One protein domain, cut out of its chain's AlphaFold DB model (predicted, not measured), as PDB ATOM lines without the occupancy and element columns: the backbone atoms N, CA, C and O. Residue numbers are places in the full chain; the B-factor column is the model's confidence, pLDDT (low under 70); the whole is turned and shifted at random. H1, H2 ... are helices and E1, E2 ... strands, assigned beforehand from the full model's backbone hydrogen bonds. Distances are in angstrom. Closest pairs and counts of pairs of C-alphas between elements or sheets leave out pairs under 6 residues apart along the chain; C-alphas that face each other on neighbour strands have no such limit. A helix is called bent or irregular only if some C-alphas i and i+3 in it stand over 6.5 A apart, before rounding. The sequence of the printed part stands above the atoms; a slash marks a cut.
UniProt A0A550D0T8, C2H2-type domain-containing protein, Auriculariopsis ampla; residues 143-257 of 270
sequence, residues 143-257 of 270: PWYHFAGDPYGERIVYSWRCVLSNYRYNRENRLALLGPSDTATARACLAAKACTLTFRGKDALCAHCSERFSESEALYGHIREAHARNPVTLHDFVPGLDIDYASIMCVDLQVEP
ATOM      1  N   PRO A 143      49.327  -8.714  40.729       97.88
ATOM      2  CA  PRO A 143      49.804  -7.352  40.541       97.88
ATOM      3  C   PRO A 143      49.187  -6.717  39.292       97.88
ATOM      4  O   PRO A 143      48.902  -7.377  38.290       97.88
ATOM      5  N   TRP A 144      49.019  -5.398  39.352       97.88
ATOM      6  CA  TRP A 144      48.505  -4.587  38.254       97.88
ATOM      7  C   TRP A 144      49.556  -3.579  37.822       97.88
ATOM      8  O   TRP A 144      50.314  -3.069  38.649       97.88
ATOM      9  N   TYR A 145      49.595  -3.282  36.530       97.19
ATOM     10  CA  TYR A 145      50.626  -2.446  35.930       97.19
ATOM     11  C   TYR A 145      50.029  -1.385  35.024       97.19
ATOM     12  O   TYR A 145      48.899  -1.496  34.555       97.19
ATOM     13  N   HIS A 146      50.831  -0.373  34.723       95.25
ATOM     14  CA  HIS A 146      50.555   0.581  33.659       95.25
ATOM     15  C   HIS A 146      51.848   0.957  32.935       95.25
ATOM     16  O   HIS A 146      52.949   0.734  33.444       95.25
ATOM     17  N   PHE A 147      51.724   1.555  31.751       93.44
ATOM     18  CA  PHE A 147      52.862   2.110  31.022       93.44
ATOM     19  C   PHE A 147      52.896   3.630  31.206       93.44
ATOM     20  O   PHE A 147      51.999   4.340  30.761       93.44
ATOM     21  N   ALA A 148      53.927   4.154  31.868       91.38
ATOM     22  CA  ALA A 148      54.085   5.589  32.094       91.38
ATOM     23  C   ALA A 148      54.231   6.360  30.772       91.38
ATOM     24  O   ALA A 148      54.862   5.860  29.842       91.38
ATOM     25  N   GLY A 149      53.690   7.579  30.686       85.12
ATOM     26  CA  GLY A 149      53.839   8.482  29.532       85.12
ATOM     27  C   GLY A 149      52.993   8.127  28.306       85.12
ATOM     28  O   GLY A 149      53.427   8.386  27.179       85.12
ATOM     29  N   ASP A 150      51.876   7.414  28.477       78.50
ATOM     30  CA  ASP A 150      50.980   7.111  27.355       78.50
ATOM     31  C   ASP A 150      50.461   8.430  26.738       78.50
ATOM     32  O   ASP A 150      49.929   9.270  27.468       78.50
ATOM     33  N   PRO A 151      50.679   8.678  25.431       72.62
ATOM     34  CA  PRO A 151      50.376   9.965  24.800       72.62
ATOM     35  C   PRO A 151      48.890  10.337  24.810       72.62
ATOM     36  O   PRO A 151      48.573  11.507  24.610       72.62
ATOM     37  N   TYR A 152      47.990   9.376  25.020       74.88
ATOM     38  CA  TYR A 152      46.548   9.617  24.965       74.88
ATOM     39  C   TYR A 152      45.958  10.113  26.288       74.88
ATOM     40  O   TYR A 152      44.767  10.397  26.348       74.88
ATOM     41  N   GLY A 153      46.763  10.229  27.351       70.81
ATOM     42  CA  GLY A 153      46.295  10.669  28.671       70.81
ATOM     43  C   GLY A 153      45.400   9.655  29.397       70.81
ATOM     44  O   GLY A 153      45.167   9.811  30.592       70.81
ATOM     45  N   GLU A 154      44.953   8.603  28.710       80.00
ATOM     46  CA  GLU A 154      44.259   7.460  29.294       80.00
ATOM     47  C   GLU A 154      45.211   6.688  30.209       80.00
ATOM     48  O   GLU A 154      46.334   6.328  29.830       80.00
ATOM     49  N   ARG A 155      44.757   6.403  31.430       89.44
ATOM     50  CA  ARG A 155      45.512   5.584  32.378       89.44
ATOM     51  C   ARG A 155      44.995   4.159  32.281       89.44
ATOM     52  O   ARG A 155      44.389   3.630  33.213       89.44
ATOM     53  N   ILE A 156      45.266   3.536  31.136       93.25
ATOM     54  CA  ILE A 156      44.977   2.117  30.954       93.25
ATOM     55  C   ILE A 156      45.901   1.320  31.871       93.25
ATOM     56  O   ILE A 156      47.132   1.421  31.801       93.25
ATOM     57  N   VAL A 157      45.286   0.519  32.730       95.75
ATOM     58  CA  VAL A 157      45.967  -0.403  33.629       95.75
ATOM     59  C   VAL A 157      45.640  -1.839  33.244       95.75
ATOM     60  O   VAL A 157      44.547  -2.147  32.767       95.75
ATOM     61  N   TYR A 158      46.605  -2.720  33.456       95.88
ATOM     62  CA  TYR A 158      46.599  -4.095  32.983       95.88
ATOM     63  C   TYR A 158      46.837  -5.019  34.172       95.88
ATOM     64  O   TYR A 158      47.766  -4.794  34.954       95.88
ATOM     65  N   SER A 159      46.044  -6.082  34.292       96.06
ATOM     66  CA  SER A 159      46.452  -7.215  35.129       96.06
ATOM     67  C   SER A 159      47.756  -7.809  34.591       96.06
ATOM     68  O   SER A 159      48.061  -7.687  33.401       96.06
ATOM     69  N   TRP A 160      48.528  -8.487  35.436       95.62
ATOM     70  CA  TRP A 160      49.812  -9.060  35.025       95.62
ATOM     71  C   TRP A 160      49.709 -10.036  33.838       95.62
ATOM     72  O   TRP A 160      50.579 -10.039  32.970       95.62
ATOM     73  N   ARG A 161      48.613 -10.804  33.751       92.38
ATOM     74  CA  ARG A 161      48.316 -11.692  32.613       92.38
ATOM     75  C   ARG A 161      48.077 -10.910  31.317       92.38
ATOM     76  O   ARG A 161      48.439 -11.373  30.244       92.38
ATOM     77  N   CYS A 162      47.502  -9.714  31.423       92.44
ATOM     78  CA  CYS A 162      47.123  -8.856  30.301       92.44
ATOM     79  C   CYS A 162      48.287  -8.039  29.721       92.44
ATOM     80  O   CYS A 162      48.230  -7.623  28.560       92.44
ATOM     81  N   VAL A 163      49.339  -7.793  30.516       93.25
ATOM     82  CA  VAL A 163      50.495  -6.978  30.100       93.25
ATOM     83  C   VAL A 163      51.154  -7.546  28.846       93.25
ATOM     84  O   VAL A 163      51.482  -6.779  27.943       93.25
ATOM     85  N   LEU A 164      51.333  -8.870  28.778       90.25
ATOM     86  CA  LEU A 164      52.016  -9.523  27.659       90.25
ATOM     87  C   LEU A 164      51.206  -9.383  26.360       90.25
ATOM     88  O   LEU A 164      51.736  -8.887  25.366       90.25
ATOM     89  N   SER A 165      49.893  -9.629  26.412       85.88
ATOM     90  CA  SER A 165      48.993  -9.492  25.257       85.88
ATOM     91  C   SER A 165      48.863  -8.055  24.733       85.88
ATOM     92  O   SER A 165      48.518  -7.849  23.573       85.88
ATOM     93  N   ASN A 166      49.121  -7.050  25.576       84.25
ATOM     94  CA  ASN A 166      49.006  -5.629  25.224       84.25
ATOM     95  C   ASN A 166      50.361  -4.930  25.059       84.25
ATOM     96  O   ASN A 166      50.430  -3.704  24.898       84.25
ATOM     97  N   TYR A 167      51.451  -5.693  25.087       83.94
ATOM     98  CA  TYR A 167      52.780  -5.140  24.933       83.94
ATOM     99  C   TYR A 167      52.968  -4.515  23.543       83.94
ATOM    100  O   TYR A 167      52.614  -5.078  22.508       83.94
ATOM    101  N   ARG A 168      53.596  -3.335  23.518       82.38
ATOM    102  CA  ARG A 168      54.100  -2.699  22.296       82.38
ATOM    103  C   ARG A 168      55.606  -2.533  22.421       82.38
ATOM    104  O   ARG A 168      56.084  -2.137  23.478       82.38
ATOM    105  N   TYR A 169      56.321  -2.791  21.329       80.00
ATOM    106  CA  TYR A 169      57.785  -2.794  21.262       80.00
ATOM    107  C   TYR A 169      58.437  -1.571  21.954       80.00
ATOM    108  O   TYR A 169      57.978  -0.441  21.763       80.00
ATOM    109  N   ASN A 170      59.517  -1.802  22.714       82.38
ATOM    110  CA  ASN A 170      60.323  -0.818  23.459       82.38
ATOM    111  C   ASN A 170      59.578  -0.060  24.576       82.38
ATOM    112  O   ASN A 170      59.748   1.154  24.744       82.38
ATOM    113  N   ARG A 171      58.708  -0.740  25.330       86.31
ATOM    114  CA  ARG A 171      57.967  -0.140  26.461       86.31
ATOM    115  C   ARG A 171      58.287  -0.749  27.824       86.31
ATOM    116  O   ARG A 171      57.737  -0.294  28.821       86.31
ATOM    117  N   GLU A 172      59.199  -1.709  27.901       88.75
ATOM    118  CA  GLU A 172      59.607  -2.389  29.135       88.75
ATOM    119  C   GLU A 172      60.065  -1.413  30.227       88.75
ATOM    120  O   GLU A 172      59.621  -1.504  31.370       88.75
ATOM    121  N   ASN A 173      60.845  -0.392  29.862       90.75
ATOM    122  CA  ASN A 173      61.341   0.618  30.805       90.75
ATOM    123  C   ASN A 173      60.252   1.577  31.309       90.75
ATOM    124  O   ASN A 173      60.474   2.330  32.254       90.75
ATOM    125  N   ARG A 174      59.083   1.575  30.664       93.12
ATOM    126  CA  ARG A 174      57.934   2.408  31.026       93.12
ATOM    127  C   ARG A 174      56.922   1.650  31.876       93.12
ATOM    128  O   ARG A 174      55.984   2.276  32.363       93.12
ATOM    129  N   LEU A 175      57.084   0.335  32.031       95.31
ATOM    130  CA  LEU A 175      56.219  -0.459  32.886       95.31
ATOM    131  C   LEU A 175      56.419  -0.040  34.346       95.31
ATOM    132  O   LEU A 175      57.548   0.017  34.842       95.31
ATOM    133  N   ALA A 176      55.314   0.236  35.023       96.12
ATOM    134  CA  ALA A 176      55.280   0.613  36.426       96.12
ATOM    135  C   ALA A 176      54.214  -0.201  37.163       96.12
ATOM    136  O   ALA A 176      53.155  -0.502  36.606       96.12
ATOM    137  N   LEU A 177      54.510  -0.554  38.418       97.62
ATOM    138  CA  LEU A 177      53.551  -1.194  39.310       97.62
ATOM    139  C   LEU A 177      52.488  -0.178  39.731       97.62
ATOM    140  O   LEU A 177      52.799   0.958  40.094       97.62
ATOM    141  N   LEU A 178      51.234  -0.607  39.707       97.00
ATOM    142  CA  LEU A 178      50.112   0.172  40.194       97.00
ATOM    143  C   LEU A 178      50.075   0.168  41.733       97.00
ATOM    144  O   LEU A 178      50.311  -0.858  42.370       97.00
ATOM    145  N   GLY A 179      49.789   1.320  42.344       96.81
ATOM    146  CA  GLY A 179      49.687   1.426  43.801       96.81
ATOM    147  C   GLY A 179      48.449   0.699  44.358       96.81
ATOM    148  O   GLY A 179      47.455   0.577  43.644       96.81
ATOM    149  N   PRO A 180      48.437   0.284  45.643       96.44
ATOM    150  CA  PRO A 180      47.363  -0.548  46.202       96.44
ATOM    151  C   PRO A 180      45.947   0.026  46.052       96.44
ATOM    152  O   PRO A 180      45.008  -0.723  45.785       96.44
ATOM    153  N   SER A 181      45.792   1.348  46.202       96.44
ATOM    154  CA  SER A 181      44.498   2.028  46.034       96.44
ATOM    155  C   SER A 181      43.994   1.918  44.596       96.44
ATOM    156  O   SER A 181      42.867   1.498  44.361       96.44
ATOM    157  N   ASP A 182      44.850   2.238  43.628       96.25
ATOM    158  CA  ASP A 182      44.506   2.169  42.210       96.25
ATOM    159  C   ASP A 182      44.277   0.725  41.754       96.25
ATOM    160  O   ASP A 182      43.393   0.472  40.945       96.25
ATOM    161  N   THR A 183      45.021  -0.241  42.301       96.62
ATOM    162  CA  THR A 183      44.785  -1.672  42.073       96.62
ATOM    163  C   THR A 183      43.406  -2.103  42.563       96.62
ATOM    164  O   THR A 183      42.710  -2.834  41.859       96.62
ATOM    165  N   ALA A 184      42.975  -1.649  43.743       96.25
ATOM    166  CA  ALA A 184      41.630  -1.933  44.240       96.25
ATOM    167  C   ALA A 184      40.554  -1.335  43.318       96.25
ATOM    168  O   ALA A 184      39.603  -2.033  42.961       96.25
ATOM    169  N   THR A 185      40.745  -0.092  42.867       95.81
ATOM    170  CA  THR A 185      39.864   0.549  41.880       95.81
ATOM    171  C   THR A 185      39.841  -0.230  40.568       95.81
ATOM    172  O   THR A 185      38.767  -0.527  40.057       95.81
ATOM    173  N   ALA A 186      40.999  -0.646  40.053       95.94
ATOM    174  CA  ALA A 186      41.106  -1.382  38.799       95.94
ATOM    175  C   ALA A 186      40.352  -2.714  38.840       95.94
ATOM    176  O   ALA A 186      39.615  -3.042  37.908       95.94
ATOM    177  N   ARG A 187      40.466  -3.449  39.952       95.25
ATOM    178  CA  ARG A 187      39.705  -4.682  40.188       95.25
ATOM    179  C   ARG A 187      38.203  -4.424  40.228       95.25
ATOM    180  O   ARG A 187      37.455  -5.165  39.598       95.25
ATOM    181  N   ALA A 188      37.763  -3.374  40.921       94.69
ATOM    182  CA  ALA A 188      36.351  -3.004  40.971       94.69
ATOM    183  C   ALA A 188      35.813  -2.618  39.580       94.69
ATOM    184  O   ALA A 188      34.745  -3.081  39.180       94.69
ATOM    185  N   CYS A 189      36.580  -1.839  38.812       94.50
ATOM    186  CA  CYS A 189      36.254  -1.500  37.430       94.50
ATOM    187  C   CYS A 189      36.168  -2.749  36.548       94.50
ATOM    188  O   CYS A 189      35.220  -2.874  35.777       94.50
ATOM    189  N   LEU A 190      37.114  -3.690  36.667       93.81
ATOM    190  CA  LEU A 190      37.111  -4.923  35.876       93.81
ATOM    191  C   LEU A 190      35.911  -5.810  36.232       93.81
ATOM    192  O   LEU A 190      35.262  -6.333  35.333       93.81
ATOM    193  N   ALA A 191      35.590  -5.934  37.521       92.38
ATOM    194  CA  ALA A 191      34.440  -6.694  38.006       92.38
ATOM    195  C   ALA A 191      33.102  -6.144  37.481       92.38
ATOM    196  O   ALA A 191      32.184  -6.911  37.199       92.38
ATOM    197  N   ALA A 192      32.996  -4.819  37.330       92.81
ATOM    198  CA  ALA A 192      31.812  -4.148  36.793       92.81
ATOM    199  C   ALA A 192      31.791  -4.063  35.253       92.81
ATOM    200  O   ALA A 192      30.759  -3.723  34.668       92.81
ATOM    201  N   LYS A 193      32.918  -4.337  34.582       93.62
ATOM    202  CA  LYS A 193      33.052  -4.226  33.128       93.62
ATOM    203  C   LYS A 193      32.170  -5.268  32.443       93.62
ATOM    204  O   LYS A 193      32.270  -6.466  32.712       93.62
ATOM    205  N   ALA A 194      31.342  -4.807  31.506       94.75
ATOM    206  CA  ALA A 194      30.602  -5.696  30.623       94.75
ATOM    207  C   ALA A 194      31.584  -6.603  29.867       94.75
ATOM    208  O   ALA A 194      32.545  -6.128  29.256       94.75
ATOM    209  N   CYS A 195      31.354  -7.909  29.920       92.62
ATOM    210  CA  CYS A 195      32.197  -8.880  29.253       92.62
ATOM    211  C   CYS A 195      31.972  -8.816  27.740       92.62
ATOM    212  O   CYS A 195      30.849  -8.958  27.254       92.62
ATOM    213  N   THR A 196      33.058  -8.621  26.997       90.44
ATOM    214  CA  THR A 196      33.070  -8.594  25.526       90.44
ATOM    215  C   THR A 196      33.818  -9.787  24.937       90.44
ATOM    216  O   THR A 196      34.195  -9.761  23.768       90.44
ATOM    217  N   LEU A 197      34.091 -10.813  25.747       90.88
ATOM    218  CA  LEU A 197      34.827 -11.993  25.316       90.88
ATOM    219  C   LEU A 197      34.009 -12.754  24.271       90.88
ATOM    220  O   LEU A 197      32.822 -13.010  24.479       90.88
ATOM    221  N   THR A 198      34.630 -13.116  23.156       90.69
ATOM    222  CA  THR A 198      33.996 -13.920  22.110       90.69
ATOM    223  C   THR A 198      34.749 -15.231  21.956       90.69
ATOM    224  O   THR A 198      35.976 -15.262  21.874       90.69
ATOM    225  N   PHE A 199      34.011 -16.338  21.943       88.25
ATOM    226  CA  PHE A 199      34.584 -17.666  21.752       88.25
ATOM    227  C   PHE A 199      33.586 -18.598  21.066       88.25
ATOM    228  O   PHE A 199      32.369 -18.433  21.185       88.25
ATOM    229  N   ARG A 200      34.119 -19.590  20.344       88.06
ATOM    230  CA  ARG A 200      33.347 -20.600  19.618       88.06
ATOM    231  C   ARG A 200      34.046 -21.951  19.663       88.06
ATOM    232  O   ARG A 200      35.244 -22.027  19.394       88.06
ATOM    233  N   GLY A 201      33.290 -23.007  19.949       82.38
ATOM    234  CA  GLY A 201      33.822 -24.362  20.092       82.38
ATOM    235  C   GLY A 201      34.796 -24.501  21.264       82.38
ATOM    236  O   GLY A 201      35.720 -25.304  21.174       82.38
ATOM    237  N   LYS A 202      34.619 -23.682  22.306       85.25
ATOM    238  CA  LYS A 202      35.424 -23.685  23.539       85.25
ATOM    239  C   LYS A 202      34.605 -24.224  24.705       85.25
ATOM    240  O   LYS A 202      33.472 -24.625  24.478       85.25
ATOM    241  N   ASP A 203      35.135 -24.273  25.920       89.19
ATOM    242  CA  ASP A 203      34.347 -24.660  27.100       89.19
ATOM    243  C   ASP A 203      34.182 -23.464  28.041       89.19
ATOM    244  O   ASP A 203      35.155 -22.808  28.399       89.19
ATOM    245  N   ALA A 204      32.952 -23.159  28.445       94.06
ATOM    246  CA  ALA A 204      32.667 -22.170  29.479       94.06
ATOM    247  C   ALA A 204      31.506 -22.635  30.356       94.06
ATOM    248  O   ALA A 204      30.542 -23.229  29.872       94.06
ATOM    249  N   LEU A 205      31.590 -22.341  31.651       97.00
ATOM    250  CA  LEU A 205      30.585 -22.710  32.646       97.00
ATOM    251  C   LEU A 205      29.847 -21.472  33.133       97.00
ATOM    252  O   LEU A 205      30.481 -20.513  33.561       97.00
ATOM    253  N   CYS A 206      28.518 -21.496  33.162       97.56
ATOM    254  CA  CYS A 206      27.765 -20.478  33.883       97.56
ATOM    255  C   CYS A 206      28.068 -20.576  35.387       97.56
ATOM    256  O   CYS A 206      27.889 -21.633  35.992       97.56
ATOM    257  N   ALA A 207      28.484 -19.473  36.014       97.50
ATOM    258  CA  ALA A 207      28.847 -19.461  37.433       97.50
ATOM    259  C   ALA A 207      27.629 -19.613  38.368       97.50
ATOM    260  O   ALA A 207      27.790 -19.929  39.545       97.50
ATOM    261  N   HIS A 208      26.413 -19.415  37.847       97.50
ATOM    262  CA  HIS A 208      25.171 -19.417  38.627       97.50
ATOM    263  C   HIS A 208      24.482 -20.787  38.681       97.50
ATOM    264  O   HIS A 208      23.826 -21.101  39.670       97.50
ATOM    265  N   CYS A 209      24.629 -21.617  37.642       97.38
ATOM    266  CA  CYS A 209      23.978 -22.935  37.551       97.38
ATOM    267  C   CYS A 209      24.900 -24.076  37.088       97.38
ATOM    268  O   CYS A 209      24.460 -25.221  37.036       97.38
ATOM    269  N   SER A 210      26.170 -23.792  36.772       95.56
ATOM    270  CA  SER A 210      27.151 -24.754  36.234       95.56
ATOM    271  C   SER A 210      26.808 -25.361  34.863       95.56
ATOM    272  O   SER A 210      27.430 -26.345  34.460       95.56
ATOM    273  N   GLU A 211      25.848 -24.792  34.128       95.69
ATOM    274  CA  GLU A 211      25.560 -25.200  32.748       95.69
ATOM    275  C   GLU A 211      26.734 -24.848  31.819       95.69
ATOM    276  O   GLU A 211      27.401 -23.825  32.002       95.69
ATOM    277  N   ARG A 212      27.015 -25.727  30.850       95.44
ATOM    278  CA  ARG A 212      28.170 -25.639  29.945       95.44
ATOM    279  C   ARG A 212      27.766 -25.098  28.586       95.44
ATOM    280  O   ARG A 212      26.778 -25.541  28.010       95.44
ATOM    281  N   PHE A 213      28.593 -24.216  28.044       94.75
ATOM    282  CA  PHE A 213      28.367 -23.573  26.758       94.75
ATOM    283  C   PHE A 213      29.633 -23.602  25.923       94.75
ATOM    284  O   PHE A 213      30.726 -23.356  26.434       94.75
ATOM    285  N   SER A 214      29.464 -23.853  24.624       91.38
ATOM    286  CA  SER A 214      30.571 -23.847  23.672       91.38
ATOM    287  C   SER A 214      30.694 -22.580  22.836       91.38
ATOM    288  O   SER A 214      31.697 -22.382  22.146       91.38
ATOM    289  N   GLU A 215      29.704 -21.695  22.924       94.25
ATOM    290  CA  GLU A 215      29.654 -20.425  22.208       94.25
ATOM    291  C   GLU A 215      29.280 -19.297  23.176       94.25
ATOM    292  O   GLU A 215      28.357 -19.435  23.985       94.25
ATOM    293  N   SER A 216      29.988 -18.166  23.086       95.62
ATOM    294  CA  SER A 216      29.780 -17.026  23.989       95.62
ATOM    295  C   SER A 216      28.379 -16.426  23.870       95.62
ATOM    296  O   SER A 216      27.816 -15.986  24.865       95.62
ATOM    297  N   GLU A 217      27.789 -16.422  22.670       97.06
ATOM    298  CA  GLU A 217      26.436 -15.897  22.450       97.06
ATOM    299  C   GLU A 217      25.380 -16.701  23.220       97.06
ATOM    300  O   GLU A 217      24.566 -16.109  23.928       97.06
ATOM    301  N   ALA A 218      25.447 -18.036  23.153       97.69
ATOM    302  CA  ALA A 218      24.547 -18.925  23.883       97.69
ATOM    303  C   ALA A 218      24.710 -18.772  25.403       97.69
ATOM    304  O   ALA A 218      23.716 -18.632  26.116       97.69
ATOM    305  N   LEU A 219      25.956 -18.714  25.890       97.56
ATOM    306  CA  LEU A 219      26.247 -18.453  27.301       97.56
ATOM    307  C   LEU A 219      25.645 -17.120  27.765       97.56
ATOM    308  O   LEU A 219      25.001 -17.052  28.811       97.56
ATOM    309  N   TYR A 220      25.849 -16.044  27.004       97.88
ATOM    310  CA  TYR A 220      25.358 -14.719  27.383       97.88
ATOM    311  C   TYR A 220      23.838 -14.615  27.293       97.88
ATOM    312  O   TYR A 220      23.235 -13.964  28.145       97.88
ATOM    313  N   GLY A 221      23.214 -15.255  26.300       97.94
ATOM    314  CA  GLY A 221      21.761 -15.404  26.223       97.94
ATOM    315  C   GLY A 221      21.215 -16.092  27.471       97.94
ATOM    316  O   GLY A 221      20.391 -15.512  28.176       97.94
ATOM    317  N   HIS A 222      21.782 -17.250  27.823       98.31
ATOM    318  CA  HIS A 222      21.426 -17.981  29.037       98.31
ATOM    319  C   HIS A 222      21.565 -17.120  30.299       98.31
ATOM    320  O   HIS A 222      20.634 -17.044  31.095       98.31
ATOM    321  N   ILE A 223      22.693 -16.428  30.485       98.50
ATOM    322  CA  ILE A 223      22.916 -15.605  31.682       98.50
ATOM    323  C   ILE A 223      21.883 -14.477  31.806       98.50
ATOM    324  O   ILE A 223      21.389 -14.199  32.903       98.50
ATOM    325  N   ARG A 224      21.521 -13.836  30.691       98.25
ATOM    326  CA  ARG A 224      20.504 -12.777  30.690       98.25
ATOM    327  C   ARG A 224      19.111 -13.322  30.982       98.25
ATOM    328  O   ARG A 224      18.377 -12.700  31.740       98.25
ATOM    329  N   GLU A 225      18.749 -14.452  30.388       98.31
ATOM    330  CA  GLU A 225      17.393 -15.005  30.463       98.31
ATOM    331  C   GLU A 225      17.143 -15.772  31.764       98.31
ATOM    332  O   GLU A 225      16.152 -15.519  32.447       98.31
ATOM    333  N   ALA A 226      18.050 -16.675  32.140       98.31
ATOM    334  CA  ALA A 226      17.896 -17.536  33.310       98.31
ATOM    335  C   ALA A 226      18.257 -16.827  34.625       98.31
ATOM    336  O   ALA A 226      17.650 -17.116  35.656       98.31
ATOM    337  N   HIS A 227      19.212 -15.885  34.593       98.06
ATOM    338  CA  HIS A 227      19.747 -15.236  35.803       98.06
ATOM    339  C   HIS A 227      19.477 -13.727  35.872       98.06
ATOM    340  O   HIS A 227      19.905 -13.079  36.828       98.06
ATOM    341  N   ALA A 228      18.767 -13.157  34.889       97.44
ATOM    342  CA  ALA A 228      18.413 -11.732  34.821       97.44
ATOM    343  C   ALA A 228      19.617 -10.774  34.972       97.44
ATOM    344  O   ALA A 228      19.490  -9.668  35.503       97.44
ATOM    345  N   ARG A 229      20.808 -11.189  34.514       96.94
ATOM    346  CA  ARG A 229      22.046 -10.396  34.584       96.94
ATOM    347  C   ARG A 229      22.303  -9.671  33.264       96.94
ATOM    348  O   ARG A 229      22.560 -10.302  32.242       96.94
ATOM    349  N   ASN A 230      22.243  -8.339  33.287       95.50
ATOM    350  CA  ASN A 230      22.581  -7.488  32.147       95.50
ATOM    351  C   ASN A 230      23.183  -6.148  32.636       95.50
ATOM    352  O   ASN A 230      22.482  -5.418  33.340       95.50
ATOM    353  N   PRO A 231      24.437  -5.803  32.282       96.12
ATOM    354  CA  PRO A 231      25.346  -6.558  31.417       96.12
ATOM    355  C   PRO A 231      25.848  -7.858  32.061       96.12
ATOM    356  O   PRO A 231      25.853  -7.998  33.280       96.12
ATOM    357  N   VAL A 232      26.276  -8.801  31.218       96.69
ATOM    358  CA  VAL A 232      27.042  -9.980  31.651       96.69
ATOM    359  C   VAL A 232      28.468  -9.533  31.961       96.69
ATOM    360  O   VAL A 232      29.046  -8.767  31.193       96.69
ATOM    361  N   THR A 233      29.040 -10.007  33.060       96.38
ATOM    362  CA  THR A 233      30.399  -9.706  33.532       96.38
ATOM    363  C   THR A 233      31.250 -10.977  33.575       96.38
ATOM    364  O   THR A 233      30.738 -12.087  33.435       96.38
ATOM    365  N   LEU A 234      32.561 -10.839  33.796       93.44
ATOM    366  CA  LEU A 234      33.451 -11.997  33.980       93.44
ATOM    367  C   LEU A 234      33.139 -12.818  35.245       93.44
ATOM    368  O   LEU A 234      33.596 -13.947  35.352       93.44
ATOM    369  N   HIS A 235      32.358 -12.288  36.192       95.38
ATOM    370  CA  HIS A 235      31.930 -13.039  37.377       95.38
ATOM    371  C   HIS A 235      30.742 -13.968  37.114       95.38
ATOM    372  O   HIS A 235      30.441 -14.822  37.945       95.38
ATOM    373  N   ASP A 236      30.062 -13.813  35.978       97.25
ATOM    374  CA  ASP A 236      28.866 -14.592  35.659       97.25
ATOM    375  C   ASP A 236      29.183 -15.944  34.997       97.25
ATOM    376  O   ASP A 236      28.287 -16.771  34.796       97.25
ATOM    377  N   PHE A 237      30.454 -16.200  34.672       96.62
ATOM    378  CA  PHE A 237      30.903 -17.460  34.092       96.62
ATOM    379  C   PHE A 237      32.366 -17.774  34.419       96.62
ATOM    380  O   PHE A 237      33.156 -16.896  34.745       96.62
ATOM    381  N   VAL A 238      32.727 -19.049  34.307       94.94
ATOM    382  CA  VAL A 238      34.101 -19.540  34.423       94.94
ATOM    383  C   VAL A 238      34.577 -19.915  33.017       94.94
ATOM    384  O   VAL A 238      34.039 -20.870  32.444       94.94
ATOM    385  N   PRO A 239      35.533 -19.176  32.424       91.50
ATOM    386  CA  PRO A 239      36.109 -19.552  31.140       91.50
ATOM    387  C   PRO A 239      36.924 -20.842  31.285       91.50
ATOM    388  O   PRO A 239      37.625 -21.040  32.279       91.50
ATOM    389  N   GLY A 240      36.846 -21.719  30.288       87.19
ATOM    390  CA  GLY A 240      37.725 -22.872  30.165       87.19
ATOM    391  C   GLY A 240      39.170 -22.464  29.883       87.19
ATOM    392  O   GLY A 240      39.471 -21.322  29.533       87.19
ATOM    393  N   LEU A 241      40.082 -23.430  30.016       79.88
ATOM    394  CA  LEU A 241      41.524 -23.235  29.799       79.88
ATOM    395  C   LEU A 241      41.884 -22.835  28.357       79.88
ATOM    396  O   LEU A 241      43.005 -22.420  28.089       79.88
ATOM    397  N   ASP A 242      40.953 -23.009  27.423       74.62
ATOM    398  CA  ASP A 242      41.095 -22.767  25.992       74.62
ATOM    399  C   ASP A 242      40.519 -21.425  25.523       74.62
ATOM    400  O   ASP A 242      40.527 -21.142  24.316       74.62
ATOM    401  N   ILE A 243      40.027 -20.612  26.460       83.81
ATOM    402  CA  ILE A 243      39.532 -19.261  26.220       83.81
ATOM    403  C   ILE A 243      40.574 -18.260  26.726       83.81
ATOM    404  O   ILE A 243      40.787 -18.119  27.929       83.81
ATOM    405  N   ASP A 244      41.193 -17.521  25.806       82.00
ATOM    406  CA  ASP A 244      42.074 -16.408  26.162       82.00
ATOM    407  C   ASP A 244      41.247 -15.185  26.584       82.00
ATOM    408  O   ASP A 244      40.708 -14.453  25.756       82.00
ATOM    409  N   TYR A 245      41.154 -14.965  27.893       84.19
ATOM    410  CA  TYR A 245      40.550 -13.769  28.475       84.19
ATOM    411  C   TYR A 245      41.592 -12.729  28.909       84.19
ATOM    412  O   TYR A 245      41.211 -11.640  29.342       84.19
ATOM    413  N   ALA A 246      42.894 -13.017  28.789       83.75
ATOM    414  CA  ALA A 246      43.942 -12.114  29.254       83.75
ATOM    415  C   ALA A 246      43.892 -10.783  28.499       83.75
ATOM    416  O   ALA A 246      44.031  -9.725  29.111       83.75
ATOM    417  N   SER A 247      43.587 -10.815  27.198       79.75
ATOM    418  CA  SER A 247      43.476  -9.629  26.338       79.75
ATOM    419  C   SER A 247      42.458  -8.581  26.815       79.75
ATOM    420  O   SER A 247      42.632  -7.397  26.529       79.75
ATOM    421  N   ILE A 248      41.432  -8.978  27.578       84.00
ATOM    422  CA  ILE A 248      40.365  -8.074  28.043       84.00
ATOM    423  C   ILE A 248      40.518  -7.626  29.503       84.00
ATOM    424  O   ILE A 248      39.739  -6.775  29.955       84.00
ATOM    425  N   MET A 249      41.517  -8.146  30.229       88.81
ATOM    426  CA  MET A 249      41.806  -7.812  31.633       88.81
ATOM    427  C   MET A 249      42.603  -6.504  31.789       88.81
ATOM    428  O   MET A 249      43.606  -6.436  32.511       88.81
ATOM    429  N   CYS A 250      42.129  -5.462  31.113       92.69
ATOM    430  CA  CYS A 250      42.574  -4.084  31.257       92.69
ATOM    431  C   CYS A 250      41.377  -3.160  31.504       92.69
ATOM    432  O   CYS A 250      40.247  -3.438  31.076       92.69
ATOM    433  N   VAL A 251      41.620  -2.055  32.203       93.94
ATOM    434  CA  VAL A 251      40.618  -1.020  32.481       93.94
ATOM    435  C   VAL A 251      41.244   0.359  32.357       93.94
ATOM    436  O   VAL A 251      42.442   0.516  32.575       93.94
ATOM    437  N   ASP A 252      40.434   1.351  32.013       93.69
ATOM    438  CA  ASP A 252      40.834   2.752  32.071       93.69
ATOM    439  C   ASP A 252      40.494   3.306  33.456       93.69
ATOM    440  O   ASP A 252      39.325   3.349  33.852       93.69
ATOM    441  N   LEU A 253      41.520   3.688  34.215       92.50
ATOM    442  CA  LEU A 253      41.338   4.439  35.446       92.50
ATOM    443  C   LEU A 253      41.258   5.912  35.073       92.50
ATOM    444  O   LEU A 253      42.285   6.592  35.043       92.50
ATOM    445  N   GLN A 254      40.054   6.407  34.783       82.56
ATOM    446  CA  GLN A 254      39.876   7.832  34.521       82.56
ATOM    447  C   GLN A 254      40.507   8.636  35.658       82.56
ATOM    448  O   GLN A 254      40.163   8.471  36.830       82.56
ATOM    449  N   VAL A 255      41.455   9.499  35.305       64.44
ATOM    450  CA  VAL A 255      41.895  10.550  36.211       64.44
ATOM    451  C   VAL A 255      40.682  11.455  36.333       64.44
ATOM    452  O   VAL A 255      40.273  12.030  35.322       64.44
ATOM    453  N   GLU A 256      40.061  11.526  37.518       58.16
ATOM    454  CA  GLU A 256      39.030  12.536  37.769       58.16
ATOM    455  C   GLU A 256      39.560  13.852  37.199       58.16
ATOM    456  O   GLU A 256      40.698  14.207  37.527       58.16
ATOM    457  N   PRO A 257      38.828  14.517  36.282       52.75
ATOM    458  CA  PRO A 257      39.328  15.713  35.634       52.75
ATOM    459  C   PRO A 257      39.688  16.669  36.754       52.75
ATOM    460  O   PRO A 257      38.790  17.107  37.476       52.75
TER     461      PRO A 257
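What this domain is: This is residues 143 to 257 of the 270 residues of the protein "C2H2-type domain-containing protein" of Auriculariopsis ampla (UniProt A0A550D0T8). Two lobes stand end to end along the longest axis, joined by two stretches, residues 193 to 199 and 240 to 249. The larger lobe is an antiparallel sheet, E3 - E1 - E2 - E7, with H2 across one face and short H1 over the other; the smaller is an antiparallel sheet, E5 - E4 - E6, with H3 over one face, and the last strand, E7, returns to the first lobe. The 115 printed residues run E1 E2 H1 E3 H2 E4 E5 H3 E6 E7, mixed helices and strands. The whole is only just compact, close to loose, with a radius of gyration of the C-alphas of 15.9 A and spans of 44 by 30 by 22 A.

How they stand to each other: E1, residues 144 to 147, and E2, residues 156 to 159, form a hairpin, with N 145 and O 158 2.8 A apart. H1, residues 160 to 165, lies over E2 at a height over the sheet of 8.0 A; it is only just irregular, with C-alphas 161 and 164 6.6 A apart. E3, residues 175 to 177, is antiparallel to E1, with N 176 and O 146 2.9 A apart. E2, H1 and E3 make a split strand-helix-strand unit, two same-way strands with E1 between them, its crossover right-handed. H2, residues 180 to 192, is on the opposite face from H1, at a height of 8.8 A, making three layers, helices on both faces; it runs across the strands, at 87 degrees to E2 on the local plane. E4, residues 200 to 206, and E5, residues 212 to 215, form a hairpin, with N 213 and O 204 2.8 A apart. H3, residues 216 to 227, lies over E5 and E4 at a height of 9.3 A, making two layers, helix on one face; the closest C-alphas of E5 and H3 are those of Phe 213 and Leu 219, 5.6 A apart. E6, residues 237 to 239, is antiparallel to E4, with N 238 and O 205 2.8 A apart; E5, H3 and E6 make a second split unit, with E4 between the strands, also right-handed. E7, residues 250 to 252, is antiparallel to E2, with N 157 and O 251 2.8 A apart. H2 and H3 have every O i to N i+4 pair within hydrogen-bond range; H1 has 0 of 2, and 1 of 3 O i to N i+3 pairs.

Where its parts are: E1 begins at C-alpha 144 (48.505, -4.587, 38.254). H2 measures 18.5 A, H3 15.6 A and E4 15.3 A. E7 ends at C-alpha 252 (40.834, 2.752, 32.071).

The domain as a whole: The C-alphas farthest apart, those of Asn 173 and Ala 226, are 47.2 A apart. The printed part has no cut, and no link is long. Mean pLDDT of the printed part is 91.0; residues 255 to 257 are under 70.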